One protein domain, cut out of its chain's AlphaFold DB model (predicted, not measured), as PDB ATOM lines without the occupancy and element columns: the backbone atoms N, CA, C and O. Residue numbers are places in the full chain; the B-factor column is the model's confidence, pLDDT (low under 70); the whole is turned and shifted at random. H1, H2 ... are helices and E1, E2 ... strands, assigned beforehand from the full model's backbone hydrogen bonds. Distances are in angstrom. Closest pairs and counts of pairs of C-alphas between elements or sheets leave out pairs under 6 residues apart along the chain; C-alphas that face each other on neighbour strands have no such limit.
ATOM      1  N   GLY A 104      -6.057 -25.622 -11.426       83.44
ATOM      2  CA  GLY A 104      -6.854 -26.424 -12.362       83.44
ATOM      3  C   GLY A 104      -6.724 -25.976 -13.828       83.44
ATOM      4  O   GLY A 104      -6.800 -26.795 -14.742       83.44
ATOM      5  N   SER A 105      -6.454 -24.686 -14.062       88.50
ATOM      6  CA  SER A 105      -6.201 -24.112 -15.393       88.50
ATOM      7  C   SER A 105      -4.721 -24.034 -15.794       88.50
ATOM      8  O   SER A 105      -4.406 -23.974 -16.987       88.50
ATOM      9  N   LEU A 106      -3.802 -24.037 -14.825       93.62
ATOM     10  CA  LEU A 106      -2.362 -23.880 -15.046       93.62
ATOM     11  C   LEU A 106      -1.670 -25.231 -15.249       93.62
ATOM     12  O   LEU A 106      -0.825 -25.362 -16.136       93.62
ATOM     13  N   THR A 107      -2.058 -26.253 -14.485       93.25
ATOM     14  CA  THR A 107      -1.456 -27.590 -14.542       93.25
ATOM     15  C   THR A 107      -1.471 -28.195 -15.950       93.25
ATOM     16  O   THR A 107      -0.432 -28.706 -16.377       93.25
ATOM     17  N   PRO A 108      -2.569 -28.118 -16.735       94.00
ATOM     18  CA  PRO A 108      -2.555 -28.609 -18.114       94.00
ATOM     19  C   PRO A 108      -1.510 -27.915 -18.999       94.00
ATOM     20  O   PRO A 108      -0.900 -28.560 -19.850       94.00
ATOM     21  N   GLN A 109      -1.254 -26.622 -18.782       95.38
ATOM     22  CA  GLN A 109      -0.267 -25.858 -19.552       95.38
ATOM     23  C   GLN A 109       1.166 -26.268 -19.194       95.38
ATOM     24  O   GLN A 109       2.017 -26.407 -20.079       95.38
ATOM     25  N   VAL A 110       1.428 -26.513 -17.907       96.25
ATOM     26  CA  VAL A 110       2.715 -27.047 -17.443       96.25
ATOM     27  C   VAL A 110       2.945 -28.442 -18.022       96.25
ATOM     28  O   VAL A 110       3.992 -28.674 -18.625       96.25
ATOM     29  N   LYS A 111       1.952 -29.338 -17.934       95.25
ATOM     30  CA  LYS A 111       2.015 -30.686 -18.530       95.25
ATOM     31  C   LYS A 111       2.320 -30.625 -20.029       95.25
ATOM     32  O   LYS A 111       3.280 -31.252 -20.464       95.25
ATOM     33  N   SER A 112       1.596 -29.794 -20.783       95.44
ATOM     34  CA  SER A 112       1.845 -29.582 -22.219       95.44
ATOM     35  C   SER A 112       3.280 -29.124 -22.494       95.44
ATOM     36  O   SER A 112       3.946 -29.650 -23.380       95.44
ATOM     37  N   SER A 113       3.798 -28.181 -21.701       95.25
ATOM     38  CA  SER A 113       5.163 -27.664 -21.875       95.25
ATOM     39  C   SER A 113       6.233 -28.733 -21.618       95.25
ATOM     40  O   SER A 113       7.241 -28.791 -22.326       95.25
ATOM     41  N   LEU A 114       6.021 -29.597 -20.620       94.94
ATOM     42  CA  LEU A 114       6.919 -30.717 -20.331       94.94
ATOM     43  C   LEU A 114       6.832 -31.814 -21.397       94.94
ATOM     44  O   LEU A 114       7.849 -32.425 -21.734       94.94
ATOM     45  N   GLU A 115       5.646 -32.060 -21.954       94.81
ATOM     46  CA  GLU A 115       5.446 -32.995 -23.062       94.81
ATOM     47  C   GLU A 115       6.145 -32.523 -24.337       94.81
ATOM     48  O   GLU A 115       6.862 -33.308 -24.958       94.81
ATOM     49  N   GLU A 116       6.022 -31.240 -24.684       94.88
ATOM     50  CA  GLU A 116       6.749 -30.631 -25.801       94.88
ATOM     51  C   GLU A 116       8.268 -30.774 -25.633       94.88
ATOM     52  O   GLU A 116       8.960 -31.182 -26.564       94.88
ATOM     53  N   ALA A 117       8.794 -30.490 -24.438       93.94
ATOM     54  CA  ALA A 117      10.216 -30.661 -24.148       93.94
ATOM     55  C   ALA A 117      10.648 -32.137 -24.229       93.94
ATOM     56  O   ALA A 117      11.687 -32.446 -24.808       93.94
ATOM     57  N   SER A 118       9.821 -33.055 -23.721       92.12
ATOM     58  CA  SER A 118      10.073 -34.503 -23.788       92.12
ATOM     59  C   SER A 118      10.052 -35.046 -25.218       92.12
ATOM     60  O   SER A 118      10.717 -36.036 -25.511       92.12
ATOM     61  N   ALA A 119       9.280 -34.427 -26.114       92.38
ATOM     62  CA  ALA A 119       9.263 -34.788 -27.529       92.38
ATOM     63  C   ALA A 119      10.565 -34.385 -28.247       92.38
ATOM     64  O   ALA A 119      10.925 -35.011 -29.243       92.38
ATOM     65  N   LEU A 120      11.270 -33.364 -27.742       90.81
ATOM     66  CA  LEU A 120      12.590 -32.957 -28.234       90.81
ATOM     67  C   LEU A 120      13.706 -33.847 -27.674       90.81
ATOM     68  O   LEU A 120      14.591 -34.255 -28.422       90.81
ATOM     69  N   ASP A 121      13.648 -34.162 -26.379       90.31
ATOM     70  CA  ASP A 121      14.562 -35.089 -25.710       90.31
ATOM     71  C   ASP A 121      13.790 -35.952 -24.690       90.31
ATOM     72  O   ASP A 121      13.387 -35.450 -23.636       90.31
ATOM     73  N   PRO A 122      13.615 -37.265 -24.939       85.81
ATOM     74  CA  PRO A 122      12.965 -38.167 -23.990       85.81
ATOM     75  C   PRO A 122      13.632 -38.203 -22.602       85.81
ATOM     76  O   PRO A 122      12.964 -38.512 -21.613       85.81
ATOM     77  N   GLY A 123      14.923 -37.858 -22.505       87.38
ATOM     78  CA  GLY A 123      15.675 -37.780 -21.252       87.38
ATOM     79  C   GLY A 123      15.218 -36.662 -20.307       87.38
ATOM     80  O   GLY A 123      15.528 -36.705 -19.114       87.38
ATOM     81  N   VAL A 124      14.436 -35.694 -20.797       90.31
ATOM     82  CA  VAL A 124      13.865 -34.587 -20.007       90.31
ATOM     83  C   VAL A 124      13.051 -35.102 -18.822       90.31
ATOM     84  O   VAL A 124      13.190 -34.564 -17.726       90.31
ATOM     85  N   ARG A 125      12.289 -36.191 -18.983       87.31
ATOM     86  CA  ARG A 125      11.432 -36.755 -17.917       87.31
ATOM     87  C   ARG A 125      12.200 -37.282 -16.703       87.31
ATOM     88  O   ARG A 125      11.617 -37.485 -15.648       87.31
ATOM     89  N   HIS A 126      13.506 -37.509 -16.839       89.69
ATOM     90  CA  HIS A 126      14.382 -37.893 -15.726       89.69
ATOM     91  C   HIS A 126      15.070 -36.688 -15.066       89.69
ATOM     92  O   HIS A 126      15.782 -36.840 -14.075       89.69
ATOM     93  N   LYS A 127      14.897 -35.492 -15.640       93.00
ATOM     94  CA  LYS A 127      15.586 -34.252 -15.265       93.00
ATOM     95  C   LYS A 127      14.615 -33.197 -14.731       93.00
ATOM     96  O   LYS A 127      15.018 -32.410 -13.877       93.00
ATOM     97  N   ILE A 128      13.376 -33.187 -15.218       94.56
ATOM     98  CA  ILE A 128      12.290 -32.305 -14.789       94.56
ATOM     99  C   ILE A 128      10.960 -33.067 -14.835       94.56
ATOM    100  O   ILE A 128      10.683 -33.760 -15.814       94.56
ATOM    101  N   ASP A 129      10.158 -32.968 -13.775       93.44
ATOM    102  CA  ASP A 129       8.886 -33.694 -13.662       93.44
ATOM    103  C   ASP A 129       7.920 -33.007 -12.687       93.44
ATOM    104  O   ASP A 129       8.354 -32.243 -11.828       93.44
ATOM    105  N   ILE A 130       6.618 -33.266 -12.801       92.94
ATOM    106  CA  ILE A 130       5.609 -32.775 -11.845       92.94
ATOM    107  C   ILE A 130       5.507 -33.758 -10.681       92.94
ATOM    108  O   ILE A 130       5.516 -34.971 -10.889       92.94
ATOM    109  N   VAL A 131       5.367 -33.249  -9.456       89.94
ATOM    110  CA  VAL A 131       5.123 -34.089  -8.277       89.94
ATOM    111  C   VAL A 131       3.709 -34.686  -8.348       89.94
ATOM    112  O   VAL A 131       2.727 -33.941  -8.386       89.94
ATOM    113  N   PRO A 132       3.557 -36.022  -8.346       78.88
ATOM    114  CA  PRO A 132       2.238 -36.642  -8.287       78.88
ATOM    115  C   PRO A 132       1.529 -36.301  -6.972       78.88
ATOM    116  O   PRO A 132       2.118 -36.434  -5.905       78.88
ATOM    117  N   GLY A 133       0.260 -35.897  -7.043       76.56
ATOM    118  CA  GLY A 133      -0.535 -35.533  -5.862       76.56
ATOM    119  C   GLY A 133      -0.301 -34.111  -5.343       76.56
ATOM    120  O   GLY A 133      -1.138 -33.606  -4.608       76.56
ATOM    121  N   GLU A 134       0.760 -33.431  -5.786       83.31
ATOM    122  CA  GLU A 134       1.008 -32.016  -5.502       83.31
ATOM    123  C   GLU A 134       1.314 -31.283  -6.807       83.31
ATOM    124  O   GLU A 134       2.448 -30.935  -7.147       83.31
ATOM    125  N   GLU A 135       0.257 -31.107  -7.599       81.19
ATOM    126  CA  GLU A 135       0.416 -30.706  -8.989       81.19
ATOM    127  C   GLU A 135       0.972 -29.286  -9.152       81.19
ATOM    128  O   GLU A 135       1.414 -28.987 -10.250       81.19
ATOM    129  N   ASN A 136       1.049 -28.442  -8.112       93.25
ATOM    130  CA  ASN A 136       1.699 -27.116  -8.134       93.25
ATOM    131  C   ASN A 136       3.230 -27.143  -8.032       93.25
ATOM    132  O   ASN A 136       3.839 -26.072  -7.963       93.25
ATOM    133  N   ILE A 137       3.863 -28.317  -7.987       94.88
ATOM    134  CA  ILE A 137       5.313 -28.429  -7.819       94.88
ATOM    135  C   ILE A 137       5.948 -29.185  -8.982       94.88
ATOM    136  O   ILE A 137       5.582 -30.311  -9.312       94.88
ATOM    137  N   VAL A 138       6.969 -28.559  -9.567       96.19
ATOM    138  CA  VAL A 138       7.852 -29.169 -10.563       96.19
ATOM    139  C   VAL A 138       9.210 -29.441  -9.936       96.19
ATOM    140  O   VAL A 138       9.861 -28.534  -9.419       96.19
ATOM    141  N   LEU A 139       9.650 -30.690  -9.999       96.00
ATOM    142  CA  LEU A 139      10.978 -31.144  -9.619       96.00
ATOM    143  C   LEU A 139      11.978 -30.833 -10.723       96.00
ATOM    144  O   LEU A 139      11.681 -31.005 -11.901       96.00
ATOM    145  N   ILE A 140      13.194 -30.457 -10.341       95.44
ATOM    146  CA  ILE A 140      14.334 -30.350 -11.247       95.44
ATOM    147  C   ILE A 140      15.580 -30.968 -10.615       95.44
ATOM    148  O   ILE A 140      15.951 -30.644  -9.486       95.44
ATOM    149  N   SER A 141      16.243 -31.854 -11.355       93.94
ATOM    150  CA  SER A 141      17.466 -32.514 -10.899       93.94
ATOM    151  C   SER A 141      18.586 -31.502 -10.653       93.94
ATOM    152  O   SER A 141      18.876 -30.645 -11.494       93.94
ATOM    153  N   ASN A 142      19.302 -31.656  -9.538       92.62
ATOM    154  CA  ASN A 142      20.489 -30.847  -9.265       92.62
ATOM    155  C   ASN A 142      21.578 -31.008 -10.338       92.62
ATOM    156  O   ASN A 142      22.323 -30.064 -10.584       92.62
ATOM    157  N   THR A 143      21.640 -32.149 -11.035       90.44
ATOM    158  CA  THR A 143      22.666 -32.399 -12.063       90.44
ATOM    159  C   THR A 143      22.510 -31.527 -13.309       90.44
ATOM    160  O   THR A 143      23.490 -31.288 -14.015       90.44
ATOM    161  N   VAL A 144      21.296 -31.043 -13.594       92.06
ATOM    162  CA  VAL A 144      21.049 -30.157 -14.741       92.06
ATOM    163  C   VAL A 144      21.095 -28.686 -14.362       92.06
ATOM    164  O   VAL A 144      21.418 -27.866 -15.216       92.06
ATOM    165  N   LEU A 145      20.834 -28.345 -13.095       91.56
ATOM    166  CA  LEU A 145      20.772 -26.955 -12.641       91.56
ATOM    167  C   LEU A 145      22.053 -26.177 -12.931       91.56
ATOM    168  O   LEU A 145      21.979 -25.070 -13.455       91.56
ATOM    169  N   ASP A 146      23.220 -26.768 -12.676       87.69
ATOM    170  CA  ASP A 146      24.511 -26.098 -12.890       87.69
ATOM    171  C   ASP A 146      24.842 -25.875 -14.374       87.69
ATOM    172  O   ASP A 146      25.732 -25.095 -14.715       87.69
ATOM    173  N   ARG A 147      24.117 -26.551 -15.268       91.81
ATOM    174  CA  ARG A 147      24.315 -26.503 -16.720       91.81
ATOM    175  C   ARG A 147      23.344 -25.553 -17.415       91.81
ATOM    176  O   ARG A 147      23.510 -25.272 -18.599       91.81
ATOM    177  N   LEU A 148      22.332 -25.069 -16.697       94.44
ATOM    178  CA  LEU A 148      21.352 -24.138 -17.232       94.44
ATOM    179  C   LEU A 148      21.916 -22.715 -17.363       94.44
ATOM    180  O   LEU A 148      22.812 -22.320 -16.608       94.44
ATOM    181  N   PRO A 149      21.330 -21.896 -18.258       95.25
ATOM    182  CA  PRO A 149      21.559 -20.458 -18.290       95.25
ATOM    183  C   PRO A 149      21.465 -19.812 -16.901       95.25
ATOM    184  O   PRO A 149      20.604 -20.160 -16.092       95.25
ATOM    185  N   GLY A 150      22.340 -18.838 -16.633       93.06
ATOM    186  CA  GLY A 150      22.492 -18.239 -15.303       93.06
ATOM    187  C   GLY A 150      21.216 -17.614 -14.729       93.06
ATOM    188  O   GLY A 150      21.032 -17.631 -13.514       93.06
ATOM    189  N   HIS A 151      20.329 -17.088 -15.579       94.44
ATOM    190  CA  HIS A 151      19.045 -16.527 -15.145       94.44
ATOM    191  C   HIS A 151      18.041 -17.599 -14.712       94.44
ATOM    192  O   HIS A 151      17.178 -17.309 -13.888       94.44
ATOM    193  N   LEU A 152      18.176 -18.830 -15.212       95.69
ATOM    194  CA  LEU A 152      17.375 -19.975 -14.784       95.69
ATOM    195  C   LEU A 152      17.983 -20.620 -13.540       95.69
ATOM    196  O   LEU A 152      17.308 -20.724 -12.522       95.69
ATOM    197  N   SER A 153      19.269 -20.983 -13.575       94.06
ATOM    198  CA  SER A 153      19.929 -21.722 -12.484       94.06
ATOM    199  C   SER A 153      20.006 -20.955 -11.161       94.06
ATOM    200  O   SER A 153      20.003 -21.565 -10.091       94.06
ATOM    201  N   LYS A 154      20.048 -19.618 -11.220       93.31
ATOM    202  CA  LYS A 154      20.074 -18.726 -10.045       93.31
ATOM    203  C   LYS A 154      18.732 -18.044  -9.780       93.31
ATOM    204  O   LYS A 154      18.677 -17.104  -8.987       93.31
ATOM    205  N   SER A 155      17.669 -18.477 -10.453       95.88
ATOM    206  CA  SER A 155      16.340 -17.906 -10.261       95.88
ATOM    207  C   SER A 155      15.875 -18.109  -8.815       95.88
ATOM    208  O   SER A 155      15.962 -19.229  -8.306       95.88
ATOM    209  N   PRO A 156      15.313 -17.078  -8.156       94.19
ATOM    210  CA  PRO A 156      14.727 -17.226  -6.824       94.19
ATOM    211  C   PRO A 156      13.478 -18.121  -6.822       94.19
ATOM    212  O   PRO A 156      13.034 -18.525  -5.752       94.19
ATOM    213  N   ARG A 157      12.918 -18.445  -8.000       95.25
ATOM    214  CA  ARG A 157      11.801 -19.395  -8.143       95.25
ATOM    215  C   ARG A 157      12.230 -20.844  -7.897       95.25
ATOM    216  O   ARG A 157      11.380 -21.686  -7.632       95.25
ATOM    217  N   ILE A 158      13.530 -21.138  -7.986       95.38
ATOM    218  CA  ILE A 158      14.076 -22.462  -7.687       95.38
ATOM    219  C   ILE A 158      14.417 -22.520  -6.202       95.38
ATOM    220  O   ILE A 158      15.306 -21.813  -5.721       95.38
ATOM    221  N   SER A 159      13.738 -23.398  -5.478       94.06
ATOM    222  CA  SER A 159      13.859 -23.507  -4.030       94.06
ATOM    223  C   SER A 159      14.148 -24.943  -3.583       94.06
ATOM    224  O   SER A 159      14.313 -25.857  -4.394       94.06
ATOM    225  N   ARG A 160      14.339 -25.123  -2.275       92.81
ATOM    226  CA  ARG A 160      14.504 -26.456  -1.684       92.81
ATOM    227  C   ARG A 160      13.159 -27.168  -1.677       92.81
ATOM    228  O   ARG A 160      12.131 -26.507  -1.593       92.81
ATOM    229  N   LEU A 161      13.200 -28.498  -1.701       91.62
ATOM    230  CA  LEU A 161      11.982 -29.285  -1.605       91.62
ATOM    231  C   LEU A 161      11.212 -28.969  -0.309       91.62
ATOM    232  O   LEU A 161      11.850 -28.797   0.737       91.62
ATOM    233  N   PRO A 162       9.873 -28.903  -0.389       90.50
ATOM    234  CA  PRO A 162       8.996 -28.909   0.774       90.50
ATOM    235  C   PRO A 162       9.272 -30.130   1.666       90.50
ATOM    236  O   PRO A 162       9.669 -31.188   1.169       90.50
ATOM    237  N   GLN A 163       9.097 -29.991   2.983       86.88
ATOM    238  CA  GLN A 163       9.579 -30.988   3.951       86.88
ATOM    239  C   GLN A 163       8.852 -32.332   3.810       86.88
ATOM    240  O   GLN A 163       9.498 -33.378   3.872       86.88
ATOM    241  N   HIS A 164       7.540 -32.318   3.557       86.75
ATOM    242  CA  HIS A 164       6.733 -33.532   3.386       86.75
ATOM    243  C   HIS A 164       7.071 -34.311   2.109       86.75
ATOM    244  O   HIS A 164       6.716 -35.484   2.009       86.75
ATOM    245  N   LEU A 165       7.765 -33.693   1.144       89.25
ATOM    246  CA  LEU A 165       8.221 -34.350  -0.084       89.25
ATOM    247  C   LEU A 165       9.608 -34.992   0.043       89.25
ATOM    248  O   LEU A 165       9.957 -35.829  -0.788       89.25
ATOM    249  N   ILE A 166      10.405 -34.626   1.053       85.88
ATOM    250  CA  ILE A 166      11.788 -35.117   1.203       85.88
ATOM    251  C   ILE A 166      11.825 -36.636   1.400       85.88
ATOM    252  O   ILE A 166      12.686 -37.308   0.832       85.88
ATOM    253  N   ASP A 167      10.871 -37.171   2.161       79.75
ATOM    254  CA  ASP A 167      10.805 -38.595   2.495       79.75
ATOM    255  C   ASP A 167       9.982 -39.413   1.485       79.75
ATOM    256  O   ASP A 167       9.873 -40.639   1.595       79.75
ATOM    257  N   GLN A 168       9.410 -38.761   0.470       84.25
ATOM    258  CA  GLN A 168       8.625 -39.434  -0.557       84.25
ATOM    259  C   GLN A 168       9.512 -40.021  -1.653       84.25
ATOM    260  O   GLN A 168      10.561 -39.492  -2.025       84.25
ATOM    261  N   LYS A 169       9.054 -41.132  -2.236       84.88
ATOM    262  CA  LYS A 169       9.709 -41.732  -3.399       84.88
ATOM    263  C   LYS A 169       9.353 -40.944  -4.663       84.88
ATOM    264  O   LYS A 169       8.467 -41.337  -5.417       84.88
ATOM    265  N   LEU A 170      10.056 -39.837  -4.869       86.69
ATOM    266  CA  LEU A 170       9.910 -38.970  -6.037       86.69
ATOM    267  C   LEU A 170      10.549 -39.585  -7.294       86.69
ATOM    268  O   LEU A 170      11.440 -40.435  -7.211       86.69
ATOM    269  N   SER A 171      10.109 -39.128  -8.471       85.81
ATOM    270  CA  SER A 171      10.640 -39.558  -9.774       85.81
ATOM    271  C   SER A 171      12.085 -39.109 -10.020       85.81
ATOM    272  O   SER A 171      12.807 -39.750 -10.784       85.81
ATOM    273  N   ILE A 172      12.526 -38.048  -9.334       87.12
ATOM    274  CA  ILE A 172      13.868 -37.474  -9.438       87.12
ATOM    275  C   ILE A 172      14.504 -37.430  -8.048       87.12
ATOM    276  O   ILE A 172      14.001 -36.771  -7.138       87.12
ATOM    277  N   SER A 173      15.638 -38.114  -7.885       82.75
ATOM    278  CA  SER A 173      16.440 -38.046  -6.663       82.75
ATOM    279  C   SER A 173      17.327 -36.798  -6.659       82.75
ATOM    280  O   SER A 173      17.796 -36.352  -7.704       82.75
ATOM    281  N   ASN A 174      17.584 -36.237  -5.472       87.81
ATOM    282  CA  ASN A 174      18.420 -35.040  -5.304       87.81
ATOM    283  C   ASN A 174      17.962 -33.863  -6.192       87.81
ATOM    284  O   ASN A 174      18.702 -33.368  -7.050       87.81
ATOM    285  N   ALA A 175      16.719 -33.437  -5.987       92.62
ATOM    286  CA  ALA A 175      16.077 -32.381  -6.755       92.62
ATOM    287  C   ALA A 175      15.952 -31.076  -5.956       92.62
ATOM    288  O   ALA A 175      15.962 -31.054  -4.722       92.62
ATOM    289  N   LYS A 176      15.795 -29.979  -6.690       95.06
ATOM    290  CA  LYS A 176      15.123 -28.766  -6.216       95.06
ATOM    291  C   LYS A 176      13.730 -28.708  -6.818       95.06
ATOM    292  O   LYS A 176      13.377 -29.547  -7.646       95.06
ATOM    293  N   CYS A 177      12.959 -27.703  -6.434       95.19
ATOM    294  CA  CYS A 177      11.644 -27.501  -7.004       95.19
ATOM    295  C   CYS A 177      11.390 -26.071  -7.462       95.19
ATOM    296  O   CYS A 177      12.056 -25.120  -7.043       95.19
ATOM    297  N   VAL A 178      10.384 -25.958  -8.317       96.62
ATOM    298  CA  VAL A 178       9.712 -24.722  -8.686       96.62
ATOM    299  C   VAL A 178       8.242 -24.911  -8.349       96.62
ATOM    300  O   VAL A 178       7.580 -25.766  -8.939       96.62
ATOM    301  N   ALA A 179       7.748 -24.133  -7.392       96.12
ATOM    302  CA  ALA A 179       6.324 -24.056  -7.109       96.12
ATOM    303  C   ALA A 179       5.679 -23.006  -8.022       96.12
ATOM    304  O   ALA A 179       6.283 -21.960  -8.286       96.12
ATOM    305  N   TYR A 180       4.468 -23.275  -8.499       95.56
ATOM    306  CA  TYR A 180       3.753 -22.374  -9.395       95.56
ATOM    307  C   TYR A 180       2.320 -22.109  -8.948       95.56
ATOM    308  O   TYR A 180       1.674 -22.948  -8.336       95.56
ATOM    309  N   ALA A 181       1.840 -20.904  -9.238       93.69
ATOM    310  CA  ALA A 181       0.503 -20.431  -8.892       93.69
ATOM    311  C   ALA A 181      -0.029 -19.366  -9.874       93.69
ATOM    312  O   ALA A 181      -1.175 -18.929  -9.749       93.69
ATOM    313  N   ASP A 182       0.789 -18.930 -10.837       94.75
ATOM    314  CA  ASP A 182       0.441 -17.917 -11.833       94.75
ATOM    315  C   ASP A 182       1.058 -18.213 -13.216       94.75
ATOM    316  O   ASP A 182       1.882 -19.112 -13.390       94.75
ATOM    317  N   GLU A 183       0.652 -17.444 -14.228       95.25
ATOM    318  CA  GLU A 183       1.124 -17.601 -15.611       95.25
ATOM    319  C   GLU A 183       2.614 -17.270 -15.808       95.25
ATOM    320  O   GLU A 183       3.218 -17.701 -16.794       95.25
ATOM    321  N   GLU A 184       3.228 -16.468 -14.933       96.31
ATOM    322  CA  GLU A 184       4.666 -16.200 -15.024       96.31
ATOM    323  C   GLU A 184       5.477 -17.416 -14.598       96.31
ATOM    324  O   GLU A 184       6.482 -17.726 -15.239       96.31
ATOM    325  N   ASP A 185       5.035 -18.118 -13.555       96.56
ATOM    326  CA  ASP A 185       5.653 -19.378 -13.161       96.56
ATOM    327  C   ASP A 185       5.548 -20.413 -14.284       96.56
ATOM    328  O   ASP A 185       6.540 -21.067 -14.601       96.56
ATOM    329  N   VAL A 186       4.378 -20.533 -14.924       96.94
ATOM    330  CA  VAL A 186       4.178 -21.466 -16.048       96.94
ATOM    331  C   VAL A 186       5.134 -21.139 -17.193       96.94
ATOM    332  O   VAL A 186       5.797 -22.032 -17.721       96.94
ATOM    333  N   ARG A 187       5.277 -19.854 -17.546       97.56
ATOM    334  CA  ARG A 187       6.243 -19.412 -18.565       97.56
ATOM    335  C   ARG A 187       7.684 -19.736 -18.174       97.56
ATOM    336  O   ARG A 187       8.439 -20.222 -19.014       97.56
ATOM    337  N   PHE A 188       8.051 -19.508 -16.912       97.88
ATOM    338  CA  PHE A 188       9.373 -19.852 -16.393       97.88
ATOM    339  C   PHE A 188       9.639 -21.362 -16.476       97.88
ATOM    340  O   PHE A 188      10.697 -21.770 -16.948       97.88
ATOM    341  N   ILE A 189       8.673 -22.198 -16.087       97.81
ATOM    342  CA  ILE A 189       8.780 -23.661 -16.174       97.81
ATOM    343  C   ILE A 189       8.899 -24.118 -17.632       97.81
ATOM    344  O   ILE A 189       9.714 -24.990 -17.934       97.81
ATOM    345  N   ALA A 190       8.147 -23.520 -18.555       97.50
ATOM    346  CA  ALA A 190       8.241 -23.847 -19.976       97.50
ATOM    347  C   ALA A 190       9.630 -23.517 -20.555       97.50
ATOM    348  O   ALA A 190      10.195 -24.304 -21.317       97.50
ATOM    349  N   GLU A 191      10.211 -22.374 -20.180       97.69
ATOM    350  CA  GLU A 191      11.581 -22.007 -20.560       97.69
ATOM    351  C   GLU A 191      12.621 -22.949 -19.935       97.69
ATOM    352  O   GLU A 191      13.571 -23.374 -20.603       97.69
ATOM    353  N   LEU A 192      12.413 -23.314 -18.668       96.94
ATOM    354  CA  LEU A 192      13.244 -24.262 -17.941       96.94
ATOM    355  C   LEU A 192      13.265 -25.624 -18.642       96.94
ATOM    356  O   LEU A 192      14.339 -26.139 -18.941       96.94
ATOM    357  N   ALA A 193      12.094 -26.163 -18.979       96.44
ATOM    358  CA  ALA A 193      11.944 -27.442 -19.665       96.44
ATOM    359  C   ALA A 193      12.632 -27.449 -21.039       96.44
ATOM    360  O   ALA A 193      13.384 -28.371 -21.354       96.44
ATOM    361  N   LYS A 194      12.448 -26.383 -21.831       95.62
ATOM    362  CA  LYS A 194      13.123 -26.213 -23.130       95.62
ATOM    363  C   LYS A 194      14.640 -26.147 -22.984       95.62
ATOM    364  O   LYS A 194      15.364 -26.761 -23.766       95.62
ATOM    365  N   SER A 195      15.125 -25.441 -21.966       95.56
ATOM    366  CA  SER A 195      16.559 -25.349 -21.687       95.56
ATOM    367  C   SER A 195      17.130 -26.706 -21.292       95.56
ATOM    368  O   SER A 195      18.168 -27.090 -21.821       95.56
ATOM    369  N   VAL A 196      16.428 -27.470 -20.448       94.94
ATOM    370  CA  VAL A 196      16.810 -28.844 -20.086       94.94
ATOM    371  C   VAL A 196      16.867 -29.750 -21.320       94.94
ATOM    372  O   VAL A 196      17.856 -30.461 -21.477       94.94
ATOM    373  N   ALA A 197      15.881 -29.680 -22.219       93.50
ATOM    374  CA  ALA A 197      15.859 -30.460 -23.463       93.50
ATOM    375  C   ALA A 197      17.021 -30.124 -24.415       93.50
ATOM    376  O   ALA A 197      17.441 -30.953 -25.216       93.50
ATOM    377  N   SER A 198      17.555 -28.902 -24.335       92.31
ATOM    378  CA  SER A 198      18.706 -28.474 -25.140       92.31
ATOM    379  C   SER A 198      20.065 -28.889 -24.560       92.31
ATOM    380  O   SER A 198      21.091 -28.729 -25.225       92.31
ATOM    381  N   LEU A 199      20.102 -29.418 -23.329       89.88
ATOM    382  CA  LEU A 199      21.332 -29.908 -22.713       89.88
ATOM    383  C   LEU A 199      21.701 -31.266 -23.316       89.88
ATOM    384  O   LEU A 199      21.135 -32.291 -22.951       89.88
TER     385      LEU A 199
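What this domain is: This is residues 104 to 199 of the 206 residues of an uncharacterized protein of Desulfomonile tiedjei (strain ATCC 49306 / DSM 6799 / DCB-1) (UniProt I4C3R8). A small, three-stranded sheet has two long helices, H1 and H6, side by side over one face, with the short H2 packed on the last turns of both. The short helices H3 and H4 follow from one end of E2, and a loop holding H5 reaches out on the side of the sheet away from H1 and H6. The 96 printed residues have six named helices and three named strands, in the order H1 H2 E1 E2 H3 H4 H5 E3 H6; the sheet order is E1 E2 E3, antiparallel throughout, and the class is mixed, helices and strands. The whole is compact, with a radius of gyration of the C-alphas of 12.0 A and spans of 31 by 30 by 25 A.

How they stand to each other: H1, residues 104 to 120, touches H6, residues 183 to 197, at a shallow tilt of 16 degrees, the same way; their closest C-alphas are those of Ser 113 and Ala 190, 5.3 A apart. H2, residues 122 to 126, touches residues 114 to 118 of H1, closest at the C-alphas of Ser 118 and Val 124, 5.4 A. H2 also touches residues 193 to 197 of H6, closest at the C-alphas of Val 124 and Ala 197, 5.7 A. E1, residues 128 to 130, and E2, residues 137 to 141, form an antiparallel hairpin, with N 139 and O 129 at 2.7 A, within hydrogen-bond range. E3, residues 175 to 179, is the antiparallel neighbour of E2, with N 138 and O 178 at 2.9 A. H1 and H6 are on one face of this sheet, in two layers, helices on one face of a sheet. H6 has a height over the sheet of 9.6 A and runs along the strands, at 25 degrees to E2 on the local plane. H3, residues 142 to 145, only grazes the sheet. H4, residues 150 to 153, is close to H6 but not clearly touching, the C-alphas of Leu 152 and Leu 192 being 6.7 A apart. H5, residues 163 to 166, is apart from H6 and not on the sheet. Every O i to N i+4 pair is within hydrogen-bond range in H6, 11 of 13 in H1 and 0 of 1 in H2, where 1 of 2 O i to N i+3 pairs is; H3, H4 and H5 are too short for an i+4 pair.

Where its parts are: H1 begins at C-alpha 104 (-6.854, -26.424, -12.362) and is 25.9 A long. E2 is 13.2 A long, E3 12.8 A. H6, 21.1 A, ends at C-alpha 197 (15.859, -30.460, -23.463).

The domain as a whole: The C-alphas farthest apart, of Leu 120 and Gln 163, are 32.4 A apart. The printed part has no cut, and no link is long. The mean pLDDT of the printed part is 92.1, and no printed residue is under 70.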